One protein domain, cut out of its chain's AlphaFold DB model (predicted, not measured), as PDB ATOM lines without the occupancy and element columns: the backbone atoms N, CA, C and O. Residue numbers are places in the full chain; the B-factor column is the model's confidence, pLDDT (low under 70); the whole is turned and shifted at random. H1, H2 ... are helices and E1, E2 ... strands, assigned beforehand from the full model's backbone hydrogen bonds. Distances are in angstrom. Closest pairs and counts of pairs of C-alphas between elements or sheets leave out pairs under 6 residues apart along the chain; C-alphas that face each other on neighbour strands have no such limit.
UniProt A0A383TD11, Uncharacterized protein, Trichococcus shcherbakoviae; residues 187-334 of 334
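AT A GLANCE: This is residues 187 to 334 of the 334 residues of an uncharacterized protein of Trichococcus shcherbakoviae (UniProt A0A383TD11). Look for a head of five helices, H2 to H6, gathered round H2 with the small strand hairpin E1 and E2 at its side, and far from it a lone helix, H1, at the other end of a long rod. Two long stretches without named elements span the distance: residues 210 to 224 lead from H1 to the head, and the tail, residues 312 to 334, runs back to the H1 end. The printed part has 148 residues, in the order H1, H2, H3, H4, H5, E1, E2, H6; the sheet, E1 - E2, is antiparallel, and the class is mostly helix, with under half of the residues in named elements. It is only just extended, close to loose, with a radius of gyration of the C-alphas of 22.4 A and spans of 73 by 32 by 24 A.

HOW THE PARTS SIT: Start at H1, residues 196 to 209, which touches no helix. Go on to the hub, H2, residues 225 to 235, apart from H1. H2 only just touches H3, residues 243 to 247, with 3 pairs of C-alphas within 8 A; the closest, those of Ala 232 and Ile 246, are 6.1 A apart. H4, residues 250 to 259, touches H2 at a shallow tilt of 18 degrees, opposite ways, closest at the C-alphas of Ala 228 and Val 252, 5.9 A. H5, residues 264 to 274, touches H2 about perpendicular, at 82 degrees, closest at the C-alphas of Arg 226 and Thr 271, 6.5 A. E1, residues 292 to 295, and E2, residues 298 to 301, form an antiparallel hairpin; look for N 293 and O 300, 2.9 A apart, and N 300 and O 293, 2.8 A apart, within hydrogen-bond range. H6, residues 303 to 311, touches H2 about perpendicular, at 90 degrees, closest at the C-alphas of Tyr 230 and Ala 309, 5.0 A. Every O i to N i+4 pair is within hydrogen-bond range in H1, H2, H3, H5 and H6, and 5 of 6 are in H4.

IN THESE COORDINATES: Find C-alpha 196 at (3.953, 28.514, -24.363); from there H1 runs 20.0 A to C-alpha 209. H2 begins at C-alpha 225, (-42.010, 42.370, -27.515), and is 15.4 A long; H4 is 14.7 A, H5 15.5 A and H6 12.8 A. H6 ends at C-alpha 311, (-29.670, 47.401, -34.305).

THE WHOLE: The C-alphas of Pro 191 and Thr 284, the two farthest apart, are 73.6 A apart, and residues 189 to 195 stand free. The printed part has no cut; the links H1 to H2 and H5 to E1 are long. Residues 217 to 218 pair antiparallel with residues 316 to 317. The mean pLDDT of the printed part is 75.9, with 54 residues under 70, among them residues 197 to 219 and 313 to 334.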
ATOM      1  N   ILE A 187       3.941  26.007 -13.848       74.31
ATOM      2  CA  ILE A 187       4.679  27.139 -14.431       74.31
ATOM      3  C   ILE A 187       5.275  26.707 -15.772       74.31
ATOM      4  O   ILE A 187       6.071  25.772 -15.832       74.31
ATOM      5  N   LEU A 188       4.925  27.415 -16.849       69.25
ATOM      6  CA  LEU A 188       5.481  27.201 -18.188       69.25
ATOM      7  C   LEU A 188       6.551  28.266 -18.488       69.25
ATOM      8  O   LEU A 188       6.229  29.449 -18.582       69.25
ATOM      9  N   TYR A 189       7.811  27.859 -18.682       76.62
ATOM     10  CA  TYR A 189       8.942  28.759 -18.962       76.62
ATOM     11  C   TYR A 189       9.774  28.292 -20.168       76.62
ATOM     12  O   TYR A 189       9.759  27.120 -20.535       76.62
ATOM     13  N   GLY A 190      10.466  29.223 -20.834       72.62
ATOM     14  CA  GLY A 190      11.345  28.933 -21.977       72.62
ATOM     15  C   GLY A 190      11.481  30.097 -22.977       72.62
ATOM     16  O   GLY A 190      10.738  31.075 -22.862       72.62
ATOM     17  N   PRO A 191      12.369  29.992 -23.985       59.72
ATOM     18  CA  PRO A 191      12.664  31.053 -24.964       59.72
ATOM     19  C   PRO A 191      11.435  31.550 -25.752       59.72
ATOM     20  O   PRO A 191      10.453  30.813 -25.884       59.72
ATOM     21  N   PRO A 192      11.428  32.782 -26.292       59.47
ATOM     22  CA  PRO A 192      10.349  33.249 -27.166       59.47
ATOM     23  C   PRO A 192      10.200  32.330 -28.393       59.47
ATOM     24  O   PRO A 192      11.182  31.814 -28.914       59.47
ATOM     25  N   GLY A 193       8.961  32.080 -28.829       62.50
ATOM     26  CA  GLY A 193       8.663  31.191 -29.964       62.50
ATOM     27  C   GLY A 193       8.397  29.717 -29.621       62.50
ATOM     28  O   GLY A 193       7.955  28.974 -30.487       62.50
ATOM     29  N   THR A 194       8.551  29.280 -28.365       62.88
ATOM     30  CA  THR A 194       8.348  27.866 -27.964       62.88
ATOM     31  C   THR A 194       6.889  27.447 -27.715       62.88
ATOM     32  O   THR A 194       6.628  26.478 -27.010       62.88
ATOM     33  N   GLY A 195       5.909  28.192 -28.234       65.25
ATOM     34  CA  GLY A 195       4.494  27.797 -28.157       65.25
ATOM     35  C   GLY A 195       3.855  27.827 -26.758       65.25
ATOM     36  O   GLY A 195       2.747  27.329 -26.596       65.25
ATOM     37  N   LYS A 196       4.488  28.439 -25.745       73.56
ATOM     38  CA  LYS A 196       3.953  28.514 -24.363       73.56
ATOM     39  C   LYS A 196       2.527  29.066 -24.300       73.56
ATOM     40  O   LYS A 196       1.685  28.511 -23.605       73.56
ATOM     41  N   THR A 197       2.229  30.105 -25.079       67.00
ATOM     42  CA  THR A 197       0.880  30.689 -25.180       67.00
ATOM     43  C   THR A 197      -0.141  29.693 -25.737       67.00
ATOM     44  O   THR A 197      -1.282  29.659 -25.285       67.00
ATOM     45  N   TYR A 198       0.273  28.852 -26.690       69.12
ATOM     46  CA  TYR A 198      -0.567  27.796 -27.252       69.12
ATOM     47  C   TYR A 198      -0.823  26.683 -26.225       69.12
ATOM     48  O   TYR A 198      -1.963  26.264 -26.046       69.12
ATOM     49  N   ALA A 199       0.206  26.275 -25.476       67.31
ATOM     50  CA  ALA A 199       0.079  25.284 -24.408       67.31
ATOM     51  C   ALA A 199      -0.823  25.766 -23.253       67.31
ATOM     52  O   ALA A 199      -1.664  25.005 -22.784       67.31
ATOM     53  N   VAL A 200      -0.719  27.041 -22.849       68.25
ATOM     54  CA  VAL A 200      -1.645  27.670 -21.884       68.25
ATOM     55  C   VAL A 200      -3.086  27.611 -22.388       68.25
ATOM     56  O   VAL A 200      -3.990  27.299 -21.616       68.25
ATOM     57  N   LYS A 201      -3.308  27.909 -23.673       64.62
ATOM     58  CA  LYS A 201      -4.645  27.891 -24.271       64.62
ATOM     59  C   LYS A 201      -5.249  26.486 -24.239       64.62
ATOM     60  O   LYS A 201      -6.360  26.330 -23.754       64.62
ATOM     61  N   MET A 202      -4.482  25.471 -24.634       65.75
ATOM     62  CA  MET A 202      -4.912  24.073 -24.537       65.75
ATOM     63  C   MET A 202      -5.220  23.671 -23.091       65.75
ATOM     64  O   MET A 202      -6.258  23.079 -22.834       65.75
ATOM     65  N   TYR A 203      -4.364  24.040 -22.133       63.66
ATOM     66  CA  TYR A 203      -4.573  23.730 -20.714       63.66
ATOM     67  C   TYR A 203      -5.848  24.380 -20.153       63.66
ATOM     68  O   TYR A 203      -6.599  23.751 -19.408       63.66
ATOM     69  N   LYS A 204      -6.124  25.628 -20.556       63.03
ATOM     70  CA  LYS A 204      -7.369  26.336 -20.247       63.03
ATOM     71  C   LYS A 204      -8.575  25.582 -20.805       63.03
ATOM     72  O   LYS A 204      -9.529  25.347 -20.071       63.03
ATOM     73  N   ASP A 205      -8.528  25.200 -22.074       60.44
ATOM     74  CA  ASP A 205      -9.649  24.541 -22.738       60.44
ATOM     75  C   ASP A 205      -9.953  23.183 -22.075       60.44
ATOM     76  O   ASP A 205     -11.112  22.890 -21.786       60.44
ATOM     77  N   THR A 206      -8.928  22.408 -21.701       60.41
ATOM     78  CA  THR A 206      -9.086  21.130 -20.980       60.41
ATOM     79  C   THR A 206      -9.682  21.297 -19.577       60.41
ATOM     80  O   THR A 206     -10.528  20.499 -19.177       60.41
ATOM     81  N   LEU A 207      -9.301  22.342 -18.829       57.66
ATOM     82  CA  LEU A 207      -9.895  22.639 -17.513       57.66
ATOM     83  C   LEU A 207     -11.365  23.078 -17.609       57.66
ATOM     84  O   LEU A 207     -12.153  22.813 -16.700       57.66
ATOM     85  N   LEU A 208     -11.738  23.752 -18.699       55.50
ATOM     86  CA  LEU A 208     -13.090  24.272 -18.923       55.50
ATOM     87  C   LEU A 208     -14.044  23.234 -19.539       55.50
ATOM     88  O   LEU A 208     -15.251  23.317 -19.313       55.50
ATOM     89  N   LEU A 209     -13.522  22.240 -20.266       49.16
ATOM     90  CA  LEU A 209     -14.300  21.203 -20.963       49.16
ATOM     91  C   LEU A 209     -15.226  20.393 -20.038       49.16
ATOM     92  O   LEU A 209     -16.315  20.007 -20.456       49.16
ATOM     93  N   ASN A 210     -14.865  20.215 -18.764       42.22
ATOM     94  CA  ASN A 210     -15.671  19.467 -17.789       42.22
ATOM     95  C   ASN A 210     -16.684  20.323 -16.996       42.22
ATOM     96  O   ASN A 210     -17.302  19.820 -16.058       42.22
ATOM     97  N   GLN A 211     -16.881  21.605 -17.336       45.38
ATOM     98  CA  GLN A 211     -17.772  22.512 -16.586       45.38
ATOM     99  C   GLN A 211     -19.004  23.026 -17.348       45.38
ATOM    100  O   GLN A 211     -19.710  23.913 -16.851       45.38
ATOM    101  N   SER A 212     -19.314  22.456 -18.508       39.72
ATOM    102  CA  SER A 212     -20.323  23.013 -19.410       39.72
ATOM    103  C   SER A 212     -21.671  22.290 -19.349       39.72
ATOM    104  O   SER A 212     -21.918  21.321 -20.058       39.72
ATOM    105  N   ALA A 213     -22.589  22.844 -18.560       38.03
ATOM    106  CA  ALA A 213     -24.008  22.875 -18.911       38.03
ATOM    107  C   ALA A 213     -24.407  24.355 -19.011       38.03
ATOM    108  O   ALA A 213     -24.786  24.974 -18.018       38.03
ATOM    109  N   SER A 214     -24.202  24.960 -20.181       41.09
ATOM    110  CA  SER A 214     -24.519  26.368 -20.428       41.09
ATOM    111  C   SER A 214     -25.952  26.504 -20.951       41.09
ATOM    112  O   SER A 214     -26.216  26.187 -22.108       41.09
ATOM    113  N   GLU A 215     -26.876  26.983 -20.114       43.66
ATOM    114  CA  GLU A 215     -28.111  27.622 -20.594       43.66
ATOM    115  C   GLU A 215     -27.734  29.004 -21.159       43.66
ATOM    116  O   GLU A 215     -27.033  29.770 -20.490       43.66
ATOM    117  N   GLN A 216     -28.159  29.333 -22.384       50.12
ATOM    118  CA  GLN A 216     -27.953  30.669 -22.953       50.12
ATOM    119  C   GLN A 216     -28.748  31.701 -22.133       50.12
ATOM    120  O   GLN A 216     -29.977  31.667 -22.062       50.12
ATOM    121  N   LEU A 217     -28.045  32.628 -21.476       52.72
ATOM    122  CA  LEU A 217     -28.647  33.698 -20.678       52.72
ATOM    123  C   LEU A 217     -28.817  34.956 -21.534       52.72
ATOM    124  O   LEU A 217     -27.922  35.792 -21.652       52.72
ATOM    125  N   TYR A 218     -30.001  35.116 -22.116       59.66
ATOM    126  CA  TYR A 218     -30.410  36.372 -22.737       59.66
ATOM    127  C   TYR A 218     -30.604  37.462 -21.669       59.66
ATOM    128  O   TYR A 218     -31.353  37.277 -20.705       59.66
ATOM    129  N   ASN A 219     -29.985  38.632 -21.848       69.38
ATOM    130  CA  ASN A 219     -30.350  39.821 -21.082       69.38
ATOM    131  C   ASN A 219     -31.572  40.500 -21.722       69.38
ATOM    132  O   ASN A 219     -31.479  41.083 -22.799       69.38
ATOM    133  N   PHE A 220     -32.709  40.433 -21.031       78.12
ATOM    134  CA  PHE A 220     -33.989  40.983 -21.485       78.12
ATOM    135  C   PHE A 220     -34.320  42.371 -20.923       78.12
ATOM    136  O   PHE A 220     -35.444  42.858 -21.086       78.12
ATOM    137  N   GLU A 221     -33.389  42.999 -20.203       74.12
ATOM    138  CA  GLU A 221     -33.578  44.352 -19.690       74.12
ATOM    139  C   GLU A 221     -33.715  45.356 -20.846       74.12
ATOM    140  O   GLU A 221     -32.999  45.280 -21.837       74.12
ATOM    141  N   GLY A 222     -34.685  46.267 -20.751       72.31
ATOM    142  CA  GLY A 222     -34.972  47.251 -21.803       72.31
ATOM    143  C   GLY A 222     -35.742  46.713 -23.013       72.31
ATOM    144  O   GLY A 222     -36.500  47.477 -23.598       72.31
ATOM    145  N   LEU A 223     -35.660  45.413 -23.318       83.50
ATOM    146  CA  LEU A 223     -36.314  44.844 -24.498       83.50
ATOM    147  C   LEU A 223     -37.848  44.872 -24.401       83.50
ATOM    148  O   LEU A 223     -38.450  44.561 -23.358       83.50
ATOM    149  N   SER A 224     -38.472  45.185 -25.531       90.12
ATOM    150  CA  SER A 224     -39.894  45.121 -25.870       90.12
ATOM    151  C   SER A 224     -40.252  43.806 -26.579       90.12
ATOM    152  O   SER A 224     -39.380  43.032 -26.975       90.12
ATOM    153  N   TRP A 225     -41.552  43.538 -26.752       92.75
ATOM    154  CA  TRP A 225     -42.010  42.370 -27.515       92.75
ATOM    155  C   TRP A 225     -41.569  42.421 -28.977       92.75
ATOM    156  O   TRP A 225     -41.214  41.380 -29.520       92.75
ATOM    157  N   ARG A 226     -41.522  43.613 -29.587       93.81
ATOM    158  CA  ARG A 226     -41.019  43.791 -30.956       93.81
ATOM    159  C   ARG A 226     -39.553  43.381 -31.058       93.81
ATOM    160  O   ARG A 226     -39.203  42.578 -31.912       93.81
ATOM    161  N   GLU A 227     -38.720  43.851 -30.138       91.62
ATOM    162  CA  GLU A 227     -37.293  43.516 -30.140       91.62
ATOM    163  C   GLU A 227     -37.055  42.030 -29.830       91.62
ATOM    164  O   GLU A 227     -36.199  41.403 -30.444       91.62
ATOM    165  N   ALA A 228     -37.858  41.413 -28.955       91.88
ATOM    166  CA  ALA A 228     -37.806  39.965 -28.736       91.88
ATOM    167  C   ALA A 228     -38.193  39.161 -29.995       91.88
ATOM    168  O   ALA A 228     -37.592  38.122 -30.269       91.88
ATOM    169  N   ILE A 229     -39.162  39.649 -30.779       95.25
ATOM    170  CA  ILE A 229     -39.516  39.075 -32.085       95.25
ATOM    171  C   ILE A 229     -38.346  39.231 -33.065       95.25
ATOM    172  O   ILE A 229     -37.997  38.269 -33.740       95.25
ATOM    173  N   TYR A 230     -37.682  40.387 -33.113       94.50
ATOM    174  CA  TYR A 230     -36.499  40.587 -33.959       94.50
ATOM    175  C   TYR A 230     -35.372  39.606 -33.641       94.50
ATOM    176  O   TYR A 230     -34.782  39.036 -34.556       94.50
ATOM    177  N   LEU A 231     -35.121  39.333 -32.359       91.06
ATOM    178  CA  LEU A 231     -34.154  38.306 -31.966       91.06
ATOM    179  C   LEU A 231     -34.566  36.905 -32.449       91.06
ATOM    180  O   LEU A 231     -33.708  36.138 -32.876       91.06
ATOM    181  N   ALA A 232     -35.864  36.588 -32.457       93.69
ATOM    182  CA  ALA A 232     -36.365  35.333 -33.023       93.69
ATOM    183  C   ALA A 232     -36.092  35.224 -34.531       93.69
ATOM    184  O   ALA A 232     -35.717  34.156 -35.012       93.69
ATOM    185  N   TYR A 233     -36.250  36.324 -35.273       94.44
ATOM    186  CA  TYR A 233     -35.891  36.368 -36.690       94.44
ATOM    187  C   TYR A 233     -34.379  36.228 -36.893       94.44
ATOM    188  O   TYR A 233     -33.975  35.492 -37.786       94.44
ATOM    189  N   LYS A 234     -33.540  36.837 -36.043       89.06
ATOM    190  CA  LYS A 234     -32.079  36.647 -36.094       89.06
ATOM    191  C   LYS A 234     -31.674  35.183 -35.898       89.06
ATOM    192  O   LYS A 234     -30.899  34.667 -36.694       89.06
ATOM    193  N   GLU A 235     -32.243  34.488 -34.908       86.31
ATOM    194  CA  GLU A 235     -32.005  33.044 -34.690       86.31
ATOM    195  C   GLU A 235     -32.392  32.177 -35.897       86.31
ATOM    196  O   GLU A 235     -31.874  31.075 -36.076       86.31
ATOM    197  N   ARG A 236     -33.323  32.666 -36.719       89.06
ATOM    198  CA  ARG A 236     -33.852  31.989 -37.905       89.06
ATOM    199  C   ARG A 236     -33.335  32.585 -39.213       89.06
ATOM    200  O   ARG A 236     -33.943  32.353 -40.251       89.06
ATOM    201  N   ASN A 237     -32.239  33.349 -39.181       91.56
ATOM    202  CA  ASN A 237     -31.631  33.980 -40.360       91.56
ATOM    203  C   ASN A 237     -32.633  34.787 -41.213       91.56
ATOM    204  O   ASN A 237     -32.584  34.763 -42.440       91.56
ATOM    205  N   PHE A 238     -33.552  35.493 -40.551       92.38
ATOM    206  CA  PHE A 238     -34.583  36.343 -41.151       92.38
ATOM    207  C   PHE A 238     -35.582  35.627 -42.080       92.38
ATOM    208  O   PHE A 238     -36.250  36.280 -42.884       92.38
ATOM    209  N   GLU A 239     -35.740  34.305 -41.957       94.44
ATOM    210  CA  GLU A 239     -36.788  33.564 -42.670       94.44
ATOM    211  C   GLU A 239     -38.200  34.011 -42.263       94.44
ATOM    212  O   GLU A 239     -38.431  34.454 -41.139       94.44
ATOM    213  N   ALA A 240     -39.177  33.858 -43.165       96.50
ATOM    214  CA  ALA A 240     -40.577  34.124 -42.847       96.50
ATOM    215  C   ALA A 240     -41.121  33.082 -41.854       96.50
ATOM    216  O   ALA A 240     -41.053  31.874 -42.106       96.50
ATOM    217  N   LEU A 241     -41.722  33.553 -40.759       96.56
ATOM    218  CA  LEU A 241     -42.204  32.734 -39.647       96.56
ATOM    219  C   LEU A 241     -43.707  32.927 -39.436       96.56
ATOM    220  O   LEU A 241     -44.239  34.032 -39.521       96.56
ATOM    221  N   SER A 242     -44.415  31.854 -39.104       96.69
ATOM    222  CA  SER A 242     -45.737  31.955 -38.486       96.69
ATOM    223  C   SER A 242     -45.613  32.461 -37.044       96.69
ATOM    224  O   SER A 242     -44.591  32.271 -36.384       96.69
ATOM    225  N   VAL A 243     -46.688  33.033 -36.494       95.75
ATOM    226  CA  VAL A 243     -46.708  33.496 -35.089       95.75
ATOM    227  C   VAL A 243     -46.369  32.359 -34.115       95.75
ATOM    228  O   VAL A 243     -45.685  32.574 -33.117       95.75
ATOM    229  N   LYS A 244     -46.779  31.128 -34.437       95.06
ATOM    230  CA  LYS A 244     -46.465  29.934 -33.644       95.06
ATOM    231  C   LYS A 244     -44.984  29.553 -33.719       95.06
ATOM    232  O   LYS A 244     -44.428  29.060 -32.743       95.06
ATOM    233  N   GLU A 245     -44.334  29.753 -34.861       96.25
ATOM    234  CA  GLU A 245     -42.891  29.527 -34.999       96.25
ATOM    235  C   GLU A 245     -42.089  30.572 -34.220       96.25
ATOM    236  O   GLU A 245     -41.150  30.193 -33.523       96.25
ATOM    237  N   ILE A 246     -42.520  31.839 -34.240       96.31
ATOM    238  CA  ILE A 246     -41.956  32.912 -33.402       96.31
ATOM    239  C   ILE A 246     -42.112  32.568 -31.916       96.31
ATOM    240  O   ILE A 246     -41.152  32.641 -31.159       96.31
ATOM    241  N   GLU A 247     -43.299  32.131 -31.487       94.56
ATOM    242  CA  GLU A 247     -43.563  31.707 -30.101       94.56
ATOM    243  C   GLU A 247     -42.658  30.554 -29.640       94.56
ATOM    244  O   GLU A 247     -42.385  30.404 -28.447       94.56
ATOM    245  N   ASN A 248     -42.196  29.722 -30.574       92.62
ATOM    246  CA  ASN A 248     -41.419  28.528 -30.277       92.62
ATOM    247  C   ASN A 248     -39.903  28.746 -30.235       92.62
ATOM    248  O   ASN A 248     -39.196  27.795 -29.892       92.62
ATOM    249  N   THR A 249     -39.399  29.944 -30.542       90.44
ATOM    250  CA  THR A 249     -37.966  30.246 -30.415       90.44
ATOM    251  C   THR A 249     -37.532  30.325 -28.955       90.44
ATOM    252  O   THR A 249     -38.331  30.610 -28.051       90.44
ATOM    253  N   GLU A 250     -36.259  30.024 -28.700       87.00
ATOM    254  CA  GLU A 250     -35.725  29.986 -27.340       87.00
ATOM    255  C   GLU A 250     -35.778  31.377 -26.705       87.00
ATOM    256  O   GLU A 250     -36.319  31.529 -25.603       87.00
ATOM    257  N   VAL A 251     -35.353  32.402 -27.451       88.12
ATOM    258  CA  VAL A 251     -35.380  33.802 -27.016       88.12
ATOM    259  C   VAL A 251     -36.779  34.298 -26.656       88.12
ATOM    260  O   VAL A 251     -36.950  34.927 -25.612       88.12
ATOM    261  N   VAL A 252     -37.810  33.981 -27.447       91.19
ATOM    262  CA  VAL A 252     -39.184  34.445 -27.183       91.19
ATOM    263  C   VAL A 252     -39.778  33.729 -25.981       91.19
ATOM    264  O   VAL A 252     -40.390  34.372 -25.125       91.19
ATOM    265  N   ARG A 253     -39.562  32.415 -25.848       88.94
ATOM    266  CA  ARG A 253     -40.007  31.662 -24.665       88.94
ATOM    267  C   ARG A 253     -39.317  32.150 -23.400       88.94
ATOM    268  O   ARG A 253     -39.960  32.259 -22.353       88.94
ATOM    269  N   ALA A 254     -38.022  32.435 -23.474       86.00
ATOM    270  CA  ALA A 254     -37.258  32.966 -22.358       86.00
ATOM    271  C   ALA A 254     -37.712  34.397 -22.005       86.00
ATOM    272  O   ALA A 254     -37.982  34.671 -20.833       86.00
ATOM    273  N   TYR A 255     -37.943  35.264 -22.995       88.12
ATOM    274  CA  TYR A 255     -38.472  36.614 -22.786       88.12
ATOM    275  C   TYR A 255     -39.878  36.592 -22.177       88.12
ATOM    276  O   TYR A 255     -40.156  37.297 -21.204       88.12
ATOM    277  N   ALA A 256     -40.760  35.725 -22.678       88.75
ATOM    278  CA  ALA A 256     -42.127  35.573 -22.193       88.75
ATOM    279  C   ALA A 256     -42.189  35.223 -20.699       88.75
ATOM    280  O   ALA A 256     -43.023  35.771 -19.966       88.75
ATOM    281  N   LYS A 257     -41.268  34.368 -20.223       85.12
ATOM    282  CA  LYS A 257     -41.129  34.032 -18.795       85.12
ATOM    283  C   LYS A 257     -40.842  35.273 -17.940       85.12
ATOM    284  O   LYS A 257     -41.326  35.343 -16.813       85.12
ATOM    285  N   THR A 258     -40.135  36.277 -18.471       82.19
ATOM    286  CA  THR A 258     -39.858  37.535 -17.748       82.19
ATOM    287  C   THR A 258     -41.077  38.455 -17.634       82.19
ATOM    288  O   THR A 258     -41.198  39.201 -16.662       82.19
ATOM    289  N   LYS A 259     -42.004  38.407 -18.601       78.44
ATOM    290  CA  LYS A 259     -43.141  39.342 -18.694       78.44
ATOM    291  C   LYS A 259     -44.450  38.823 -18.097       78.44
ATOM    292  O   LYS A 259     -45.400  39.593 -18.005       78.44
ATOM    293  N   LYS A 260     -44.519  37.550 -17.678       67.31
ATOM    294  CA  LYS A 260     -45.744  36.909 -17.144       67.31
ATOM    295  C   LYS A 260     -46.969  37.094 -18.068       67.31
ATOM    296  O   LYS A 260     -48.076  37.327 -17.580       67.31
ATOM    297  N   SER A 261     -46.784  37.038 -19.392       67.06
ATOM    298  CA  SER A 261     -47.896  37.230 -20.338       67.06
ATOM    299  C   SER A 261     -48.932  36.107 -20.219       67.06
ATOM    300  O   SER A 261     -48.574  34.936 -20.114       67.06
ATOM    301  N   LYS A 262     -50.225  36.468 -20.231       66.00
ATOM    302  CA  LYS A 262     -51.354  35.520 -20.155       66.00
ATOM    303  C   LYS A 262     -51.595  34.771 -21.471       66.00
ATOM    304  O   LYS A 262     -52.180  33.697 -21.445       66.00
ATOM    305  N   SER A 263     -51.176  35.350 -22.597       87.50
ATOM    306  CA  SER A 263     -51.271  34.758 -23.935       87.50
ATOM    307  C   SER A 263     -50.107  35.271 -24.780       87.50
ATOM    308  O   SER A 263     -50.127  36.410 -25.256       87.50
ATOM    309  N   ILE A 264     -49.068  34.441 -24.908       91.62
ATOM    310  CA  ILE A 264     -47.855  34.763 -25.672       91.62
ATOM    311  C   ILE A 264     -48.230  34.921 -27.144       91.62
ATOM    312  O   ILE A 264     -48.039  36.001 -27.693       91.62
ATOM    313  N   TYR A 265     -48.879  33.908 -27.729       93.50
ATOM    314  CA  TYR A 265     -49.405  33.959 -29.092       93.50
ATOM    315  C   TYR A 265     -50.214  35.231 -29.383       93.50
ATOM    316  O   TYR A 265     -49.966  35.906 -30.378       93.50
ATOM    317  N   GLY A 266     -51.155  35.595 -28.499       92.75
ATOM    318  CA  GLY A 266     -51.977  36.793 -28.681       92.75
ATOM    319  C   GLY A 266     -51.143  38.072 -28.698       92.75
ATOM    320  O   GLY A 266     -51.333  38.913 -29.568       92.75
ATOM    321  N   THR A 267     -50.170  38.182 -27.790       94.00
ATOM    322  CA  THR A 267     -49.274  39.348 -27.730       94.00
ATOM    323  C   THR A 267     -48.412  39.449 -28.987       94.00
ATOM    324  O   THR A 267     -48.341  40.515 -29.587       94.00
ATOM    325  N   LEU A 268     -47.812  38.335 -29.422       95.75
ATOM    326  CA  LEU A 268     -47.006  38.282 -30.643       95.75
ATOM    327  C   LEU A 268     -47.839  38.651 -31.874       95.75
ATOM    328  O   LEU A 268     -47.423  39.490 -32.665       95.75
ATOM    329  N   SER A 269     -49.036  38.074 -32.003       94.75
ATOM    330  CA  SER A 269     -49.944  38.355 -33.116       94.75
ATOM    331  C   SER A 269     -50.331  39.831 -33.167       94.75
ATOM    332  O   SER A 269     -50.290  40.423 -34.239       94.75
ATOM    333  N   THR A 270     -50.690  40.432 -32.030       94.31
ATOM    334  CA  THR A 270     -51.030  41.858 -31.960       94.31
ATOM    335  C   THR A 270     -49.831  42.727 -32.325       94.31
ATOM    336  O   THR A 270     -49.964  43.585 -33.189       94.31
ATOM    337  N   THR A 271     -48.651  42.466 -31.752       94.56
ATOM    338  CA  THR A 271     -47.435  43.240 -32.054       94.56
ATOM    339  C   THR A 271     -47.067  43.176 -33.536       94.56
ATOM    340  O   THR A 271     -46.757  44.207 -34.123       94.56
ATOM    341  N   VAL A 272     -47.138  42.001 -34.167       95.56
ATOM    342  CA  VAL A 272     -46.867  41.864 -35.607       95.56
ATOM    343  C   VAL A 272     -47.903  42.629 -36.437       95.56
ATOM    344  O   VAL A 272     -47.527  43.371 -37.336       95.56
ATOM    345  N   ILE A 273     -49.197  42.513 -36.112       94.06
ATOM    346  CA  ILE A 273     -50.287  43.170 -36.853       94.06
ATOM    347  C   ILE A 273     -50.236  44.699 -36.739       94.06
ATOM    348  O   ILE A 273     -50.445  45.388 -37.734       94.06
ATOM    349  N   GLU A 274     -49.970  45.247 -35.553       94.06
ATOM    350  CA  GLU A 274     -49.892  46.702 -35.334       94.06
ATOM    351  C   GLU A 274     -48.729  47.350 -36.100       94.06
ATOM    352  O   GLU A 274     -48.787  48.536 -36.427       94.06
ATOM    353  N   HIS A 275     -47.687  46.571 -36.394       94.69
ATOM    354  CA  HIS A 275     -46.485  46.989 -37.111       94.69
ATOM    355  C   HIS A 275     -46.423  46.470 -38.564       94.69
ATOM    356  O   HIS A 275     -45.372  46.580 -39.191       94.69
ATOM    357  N   ALA A 276     -47.496  45.882 -39.100       94.56
ATOM    358  CA  ALA A 276     -47.509  45.314 -40.450       94.56
ATOM    359  C   ALA A 276     -47.708  46.370 -41.560       94.56
ATOM    360  O   ALA A 276     -48.238  47.438 -41.269       94.56
ATOM    361  N   THR A 277     -47.336  46.056 -42.813       93.50
ATOM    362  CA  THR A 277     -47.564  46.870 -44.038       93.50
ATOM    363  C   THR A 277     -49.030  46.956 -44.454       93.50
ATOM    364  O   THR A 277     -49.812  46.083 -44.066       93.50
ATOM    365  N   GLU A 278     -49.434  47.998 -45.220       90.88
ATOM    366  CA  GLU A 278     -50.857  48.315 -45.552       90.88
ATOM    367  C   GLU A 278     -51.619  47.088 -46.032       90.88
ATOM    368  O   GLU A 278     -52.570  46.638 -45.394       90.88
ATOM    369  N   ASP A 279     -51.047  46.448 -47.035       90.56
ATOM    370  CA  ASP A 279     -51.624  45.301 -47.721       90.56
ATOM    371  C   ASP A 279     -51.681  44.021 -46.868       90.56
ATOM    372  O   ASP A 279     -52.408  43.079 -47.187       90.56
ATOM    373  N   SER A 280     -50.929  43.959 -45.765       90.94
ATOM    374  CA  SER A 280     -50.771  42.742 -44.959       90.94
ATOM    375  C   SER A 280     -51.846  42.554 -43.885       90.94
ATOM    376  O   SER A 280     -51.934  41.473 -43.286       90.94
ATOM    377  N   THR A 281     -52.658  43.574 -43.591       88.12
ATOM    378  CA  THR A 281     -53.677  43.510 -42.534       88.12
ATOM    379  C   THR A 281     -54.810  44.511 -42.741       88.12
ATOM    380  O   THR A 281     -54.600  45.624 -43.199       88.12
ATOM    381  N   THR A 282     -56.016  44.150 -42.306       86.69
ATOM    382  CA  THR A 282     -57.192  45.036 -42.299       86.69
ATOM    383  C   THR A 282     -57.362  45.796 -40.978       86.69
ATOM    384  O   THR A 282     -58.405  46.400 -40.738       86.69
ATOM    385  N   SER A 283     -56.389  45.707 -40.063       84.25
ATOM    386  CA  SER A 283     -56.465  46.361 -38.752       84.25
ATOM    387  C   SER A 283     -56.305  47.875 -38.868       84.25
ATOM    388  O   SER A 283     -55.324  48.359 -39.428       84.25
ATOM    389  N   THR A 284     -57.214  48.625 -38.244       83.31
ATOM    390  CA  THR A 284     -57.154  50.093 -38.149       83.31
ATOM    391  C   THR A 284     -56.203  50.594 -37.056       83.31
ATOM    392  O   THR A 284     -55.935  51.786 -36.982       83.31
ATOM    393  N   TYR A 285     -55.693  49.708 -36.194       80.38
ATOM    394  CA  TYR A 285     -54.863  50.054 -35.024       80.38
ATOM    395  C   TYR A 285     -53.359  50.026 -35.303       80.38
ATOM    396  O   TYR A 285     -52.545  49.782 -34.414       80.38
ATOM    397  N   ARG A 286     -52.970  50.228 -36.555       88.31
ATOM    398  CA  ARG A 286     -51.562  50.209 -36.931       88.31
ATOM    399  C   ARG A 286     -50.852  51.482 -36.534       88.31
ATOM    400  O   ARG A 286     -51.434  52.560 -36.530       88.31
ATOM    401  N   ASN A 287     -49.557  51.356 -36.290       81.75
ATOM    402  CA  ASN A 287     -48.689  52.488 -35.973       81.75
ATOM    403  C   ASN A 287     -47.915  53.043 -37.181       81.75
ATOM    404  O   ASN A 287     -47.108  53.953 -36.998       81.75
ATOM    405  N   GLY A 288     -48.148  52.505 -38.385       73.75
ATOM    406  CA  GLY A 288     -47.622  53.034 -39.650       73.75
ATOM    407  C   GLY A 288     -46.114  52.868 -39.858       73.75
ATOM    408  O   GLY A 288     -45.541  53.560 -40.691       73.75
ATOM    409  N   ARG A 289     -45.449  52.001 -39.081       80.56
ATOM    410  CA  ARG A 289     -44.005  51.744 -39.230       80.56
ATOM    411  C   ARG A 289     -43.659  50.661 -40.252       80.56
ATOM    412  O   ARG A 289     -42.497  50.571 -40.623       80.56
ATOM    413  N   ASP A 290     -44.635  49.849 -40.656       91.50
ATOM    414  CA  ASP A 290     -44.534  48.904 -41.775       91.50
ATOM    415  C   ASP A 290     -43.279  47.997 -41.725       91.50
ATOM    416  O   ASP A 290     -42.496  47.872 -42.666       91.50
ATOM    417  N   LEU A 291     -43.086  47.355 -40.570       95.00
ATOM    418  CA  LEU A 291     -41.908  46.554 -40.207       95.00
ATOM    419  C   LEU A 291     -42.083  45.065 -40.534       95.00
ATOM    420  O   LEU A 291     -41.102  44.342 -40.701       95.00
ATOM    421  N   PHE A 292     -43.332  44.606 -40.630       96.38
ATOM    422  CA  PHE A 292     -43.677  43.228 -40.976       96.38
ATOM    423  C   PHE A 292     -44.531  43.183 -42.240       96.38
ATOM    424  O   PHE A 292     -45.428  43.999 -42.424       96.38
ATOM    425  N   GLU A 293     -44.319  42.177 -43.075       96.00
ATOM    426  CA  GLU A 293     -45.169  41.897 -44.228       96.00
ATOM    427  C   GLU A 293     -45.661  40.454 -44.200       96.00
ATOM    428  O   GLU A 293     -44.993  39.544 -43.698       96.00
ATOM    429  N   ARG A 294     -46.864  40.232 -44.723       94.94
ATOM    430  CA  ARG A 294     -47.474  38.913 -44.763       94.94
ATOM    431  C   ARG A 294     -47.135  38.223 -46.076       94.94
ATOM    432  O   ARG A 294     -47.588  38.619 -47.144       94.94
ATOM    433  N   ILE A 295     -46.413  37.112 -45.976       93.31
ATOM    434  CA  ILE A 295     -46.114  36.222 -47.096       93.31
ATOM    435  C   ILE A 295     -46.944  34.953 -46.909       93.31
ATOM    436  O   ILE A 295     -46.602  34.079 -46.113       93.31
ATOM    437  N   LYS A 296     -48.058  34.855 -47.648       88.62
ATOM    438  CA  LYS A 296     -49.060  33.779 -47.522       88.62
ATOM    439  C   LYS A 296     -49.655  33.709 -46.101       88.62
ATOM    440  O   LYS A 296     -50.449  34.562 -45.703       88.62
ATOM    441  N   ASP A 297     -49.308  32.677 -45.346       86.25
ATOM    442  CA  ASP A 297     -49.720  32.390 -43.973       86.25
ATOM    443  C   ASP A 297     -48.631  32.724 -42.937       86.25
ATOM    444  O   ASP A 297     -48.811  32.490 -41.739       86.25
ATOM    445  N   ARG A 298     -47.512  33.303 -43.384       95.62
ATOM    446  CA  ARG A 298     -46.349  33.654 -42.565       95.62
ATOM    447  C   ARG A 298     -46.056  35.149 -42.603       95.62
ATOM    448  O   ARG A 298     -46.584  35.883 -43.435       95.62
ATOM    449  N   TRP A 299     -45.188  35.580 -41.699       97.25
ATOM    450  CA  TRP A 299     -44.741  36.958 -41.554       97.25
ATOM    451  C   TRP A 299     -43.243  37.052 -41.826       97.25
ATOM    452  O   TRP A 299     -42.461  36.289 -41.254       97.25
ATOM    453  N   ALA A 300     -42.842  37.989 -42.673       96.75
ATOM    454  CA  ALA A 300     -41.452  38.360 -42.899       96.75
ATOM    455  C   ALA A 300     -41.192  39.771 -42.364       96.75
ATOM    456  O   ALA A 300     -42.123  40.558 -42.194       96.75
ATOM    457  N   LEU A 301     -39.926  40.080 -42.092       96.31
ATOM    458  CA  LEU A 301     -39.505  41.459 -41.863       96.31
ATOM    459  C   LEU A 301     -39.320  42.158 -43.209       96.31
ATOM    460  O   LEU A 301     -38.654  41.615 -44.094       96.31
ATOM    461  N   THR A 302     -39.859  43.371 -43.322       94.50
ATOM    462  CA  THR A 302     -39.532  44.283 -44.426       94.50
ATOM    463  C   THR A 302     -38.069  44.715 -44.325       94.50
ATOM    464  O   THR A 302     -37.412  44.477 -43.310       94.50
ATOM    465  N   ASP A 303     -37.533  45.389 -45.342       87.94
ATOM    466  CA  ASP A 303     -36.153  45.890 -45.274       87.94
ATOM    467  C   ASP A 303     -35.955  46.877 -44.111       87.94
ATOM    468  O   ASP A 303     -34.959  46.793 -43.395       87.94
ATOM    469  N   ALA A 304     -36.952  47.726 -43.829       82.75
ATOM    470  CA  ALA A 304     -36.953  48.589 -42.647       82.75
ATOM    471  C   ALA A 304     -36.960  47.782 -41.336       82.75
ATOM    472  O   ALA A 304     -36.204  48.086 -40.413       82.75
ATOM    473  N   GLY A 305     -37.770  46.719 -41.268       88.50
ATOM    474  CA  GLY A 305     -37.807  45.812 -40.122       88.50
ATOM    475  C   GLY A 305     -36.489  45.065 -39.898       88.50
ATOM    476  O   GLY A 305     -36.080  44.889 -38.753       88.50
ATOM    477  N   LYS A 306     -35.793  44.658 -40.968       88.88
ATOM    478  CA  LYS A 306     -34.468  44.016 -40.885       88.88
ATOM    479  C   LYS A 306     -33.404  44.980 -40.370       88.88
ATOM    480  O   LYS A 306     -32.647  44.593 -39.487       88.88
ATOM    481  N   ILE A 307     -33.392  46.222 -40.857       81.62
ATOM    482  CA  ILE A 307     -32.471  47.266 -40.379       81.62
ATOM    483  C   ILE A 307     -32.678  47.510 -38.878       81.62
ATOM    484  O   ILE A 307     -31.725  47.437 -38.107       81.62
ATOM    485  N   GLU A 308     -33.925  47.710 -38.431       85.44
ATOM    486  CA  GLU A 308     -34.209  47.903 -36.999       85.44
ATOM    487  C   GLU A 308     -33.850  46.653 -36.184       85.44
ATOM    488  O   GLU A 308     -33.309  46.748 -35.082       85.44
ATOM    489  N   ALA A 309     -34.118  45.460 -36.724       86.75
ATOM    490  CA  ALA A 309     -33.736  44.217 -36.081       86.75
ATOM    491  C   ALA A 309     -32.220  44.133 -35.894       86.75
ATOM    492  O   ALA A 309     -31.784  43.763 -34.807       86.75
ATOM    493  N   GLU A 310     -31.411  44.481 -36.898       81.06
ATOM    494  CA  GLU A 310     -29.945  44.478 -36.819       81.06
ATOM    495  C   GLU A 310     -29.421  45.330 -35.658       81.06
ATOM    496  O   GLU A 310     -28.574  44.839 -34.906       81.06
ATOM    497  N   GLU A 311     -30.014  46.499 -35.415       74.56
ATOM    498  CA  GLU A 311     -29.670  47.401 -34.305       74.56
ATOM    499  C   GLU A 311     -30.018  46.841 -32.911       74.56
ATOM    500  O   GLU A 311     -29.460  47.280 -31.900       74.56
ATOM    501  N   VAL A 312     -30.892  45.830 -32.822       77.06
ATOM    502  CA  VAL A 312     -31.184  45.149 -31.552       77.06
ATOM    503  C   VAL A 312     -30.022  44.248 -31.157       77.06
ATOM    504  O   VAL A 312     -29.886  43.110 -31.623       77.06
ATOM    505  N   PHE A 313     -29.207  44.720 -30.223       64.31
ATOM    506  CA  PHE A 313     -28.190  43.899 -29.585       64.31
ATOM    507  C   PHE A 313     -28.845  42.914 -28.614       64.31
ATOM    508  O   PHE A 313     -29.334  43.291 -27.547       64.31
ATOM    509  N   SER A 314     -28.794  41.617 -28.931       55.12
ATOM    510  CA  SER A 314     -28.900  40.615 -27.879       55.12
ATOM    511  C   SER A 314     -27.628  40.714 -27.051       55.12
ATOM    512  O   SER A 314     -26.587  40.178 -27.428       55.12
ATOM    513  N   ASN A 315     -27.715  41.326 -25.878       47.12
ATOM    514  CA  ASN A 315     -26.793  41.014 -24.796       47.12
ATOM    515  C   ASN A 315     -27.096  39.581 -24.312       47.12
ATOM    516  O   ASN A 315     -27.425  39.367 -23.146       47.12
ATOM    517  N   ALA A 316     -27.037  38.585 -25.202       45.41
ATOM    518  CA  ALA A 316     -26.767  37.215 -24.814       45.41
ATOM    519  C   ALA A 316     -25.334  37.264 -24.305       45.41
ATOM    520  O   ALA A 316     -24.373  37.028 -25.033       45.41
ATOM    521  N   LYS A 317     -25.172  37.724 -23.064       38.09
ATOM    522  CA  LYS A 317     -23.898  37.537 -22.425       38.09
ATOM    523  C   LYS A 317     -23.738  36.021 -22.404       38.09
ATOM    524  O   LYS A 317     -24.591  35.308 -21.871       38.09
ATOM    525  N   GLU A 318     -22.603  35.545 -22.874       36.19
ATOM    526  CA  GLU A 318     -21.939  34.456 -22.184       36.19
ATOM    527  C   GLU A 318     -21.696  34.923 -20.730       36.19
ATOM    528  O   GLU A 318     -20.571  35.172 -20.311       36.19
ATOM    529  N   ILE A 319     -22.754  35.091 -19.920       32.28
ATOM    530  CA  ILE A 319     -22.648  34.947 -18.473       32.28
ATOM    531  C   ILE A 319     -22.524  33.442 -18.304       32.28
ATOM    532  O   ILE A 319     -23.452  32.741 -17.903       32.28
ATOM    533  N   GLY A 320     -21.325  32.950 -18.621       31.02
ATOM    534  CA  GLY A 320     -20.716  31.964 -17.760       31.02
ATOM    535  C   GLY A 320     -20.935  32.482 -16.349       31.02
ATOM    536  O   GLY A 320     -20.608  33.627 -16.036       31.02
ATOM    537  N   GLN A 321     -21.661  31.672 -15.595       29.78
ATOM    538  CA  GLN A 321     -21.947  31.790 -14.178       29.78
ATOM    539  C   GLN A 321     -20.907  32.671 -13.469       29.78
ATOM    540  O   GLN A 321     -19.707  32.527 -13.698       29.78
ATOM    541  N   THR A 322     -21.343  33.513 -12.531       31.66
ATOM    542  CA  THR A 322     -20.520  33.822 -11.355       31.66
ATOM    543  C   THR A 322     -20.228  32.502 -10.634       31.66
ATOM    544  O   THR A 322     -20.876  32.147  -9.656       31.66
ATOM    545  N   LYS A 323     -19.334  31.709 -11.215       37.44
ATOM    546  CA  LYS A 323     -18.555  30.674 -10.580       37.44
ATOM    547  C   LYS A 323     -17.256  31.363 -10.231       37.44
ATOM    548  O   LYS A 323     -16.655  32.015 -11.086       37.44
ATOM    549  N   ASP A 324     -16.851  31.218  -8.984       36.00
ATOM    550  CA  ASP A 324     -15.476  31.431  -8.578       36.00
ATOM    551  C   ASP A 324     -14.581  30.646  -9.545       36.00
ATOM    552  O   ASP A 324     -14.486  29.417  -9.483       36.00
ATOM    553  N   TYR A 325     -13.979  31.331 -10.516       42.38
ATOM    554  CA  TYR A 325     -12.917  30.727 -11.298       42.38
ATOM    555  C   TYR A 325     -11.753  30.542 -10.323       42.38
ATOM    556  O   TYR A 325     -11.115  31.511  -9.926       42.38
ATOM    557  N   TYR A 326     -11.470  29.299  -9.921       49.59
ATOM    558  CA  TYR A 326     -10.331  28.941  -9.058       49.59
ATOM    559  C   TYR A 326      -8.961  29.138  -9.742       49.59
ATOM    560  O   TYR A 326      -7.980  28.504  -9.358       49.59
ATOM    561  N   TYR A 327      -8.869  29.976 -10.778       51.19
ATOM    562  CA  TYR A 327      -7.625  30.247 -11.483       51.19
ATOM    563  C   TYR A 327      -7.451  31.746 -11.746       51.19
ATOM    564  O   TYR A 327      -8.377  32.445 -12.153       51.19
ATOM    565  N   GLN A 328      -6.224  32.226 -11.550       48.12
ATOM    566  CA  GLN A 328      -5.785  33.573 -11.899       48.12
ATOM    567  C   GLN A 328      -4.630  33.450 -12.891       48.12
ATOM    568  O   GLN A 328      -3.655  32.746 -12.631       48.12
ATOM    569  N   PHE A 329      -4.736  34.119 -14.039       53.66
ATOM    570  CA  PHE A 329      -3.647  34.167 -15.010       53.66
ATOM    571  C   PHE A 329      -2.747  35.360 -14.694       53.66
ATOM    572  O   PHE A 329      -3.195  36.505 -14.749       53.66
ATOM    573  N   VAL A 330      -1.489  35.092 -14.349       55.22
ATOM    574  CA  VAL A 330      -0.489  36.124 -14.068       55.22
ATOM    575  C   VAL A 330       0.641  35.974 -15.074       55.22
ATOM    576  O   VAL A 330       1.313  34.944 -15.120       55.22
ATOM    577  N   THR A 331       0.842  36.996 -15.898       53.75
ATOM    578  CA  THR A 331       1.977  37.083 -16.818       53.75
ATOM    579  C   THR A 331       3.074  37.923 -16.193       53.75
ATOM    580  O   THR A 331       2.829  39.060 -15.793       53.75
ATOM    581  N   PHE A 332       4.290  37.392 -16.168       55.75
ATOM    582  CA  PHE A 332       5.481  38.159 -15.824       55.75
ATOM    583  C   PHE A 332       6.201  38.536 -17.117       55.75
ATOM    584  O   PHE A 332       6.497  37.668 -17.940       55.75
ATOM    585  N   HIS A 333       6.450  39.828 -17.307       48.34
ATOM    586  CA  HIS A 333       7.370  40.312 -18.329       48.34
ATOM    587  C   HIS A 333       8.763  40.382 -17.703       48.34
ATOM    588  O   HIS A 333       8.886  40.812 -16.555       48.34
ATOM    589  N   GLN A 334       9.771  39.901 -18.428       49.25
ATOM    590  CA  GLN A 334      11.166  39.945 -18.000       49.25
ATOM    591  C   GLN A 334      11.864  41.163 -18.593       49.25
ATOM    592  O   GLN A 334      11.553  41.478 -19.767       49.25
TER     593      GLN A 334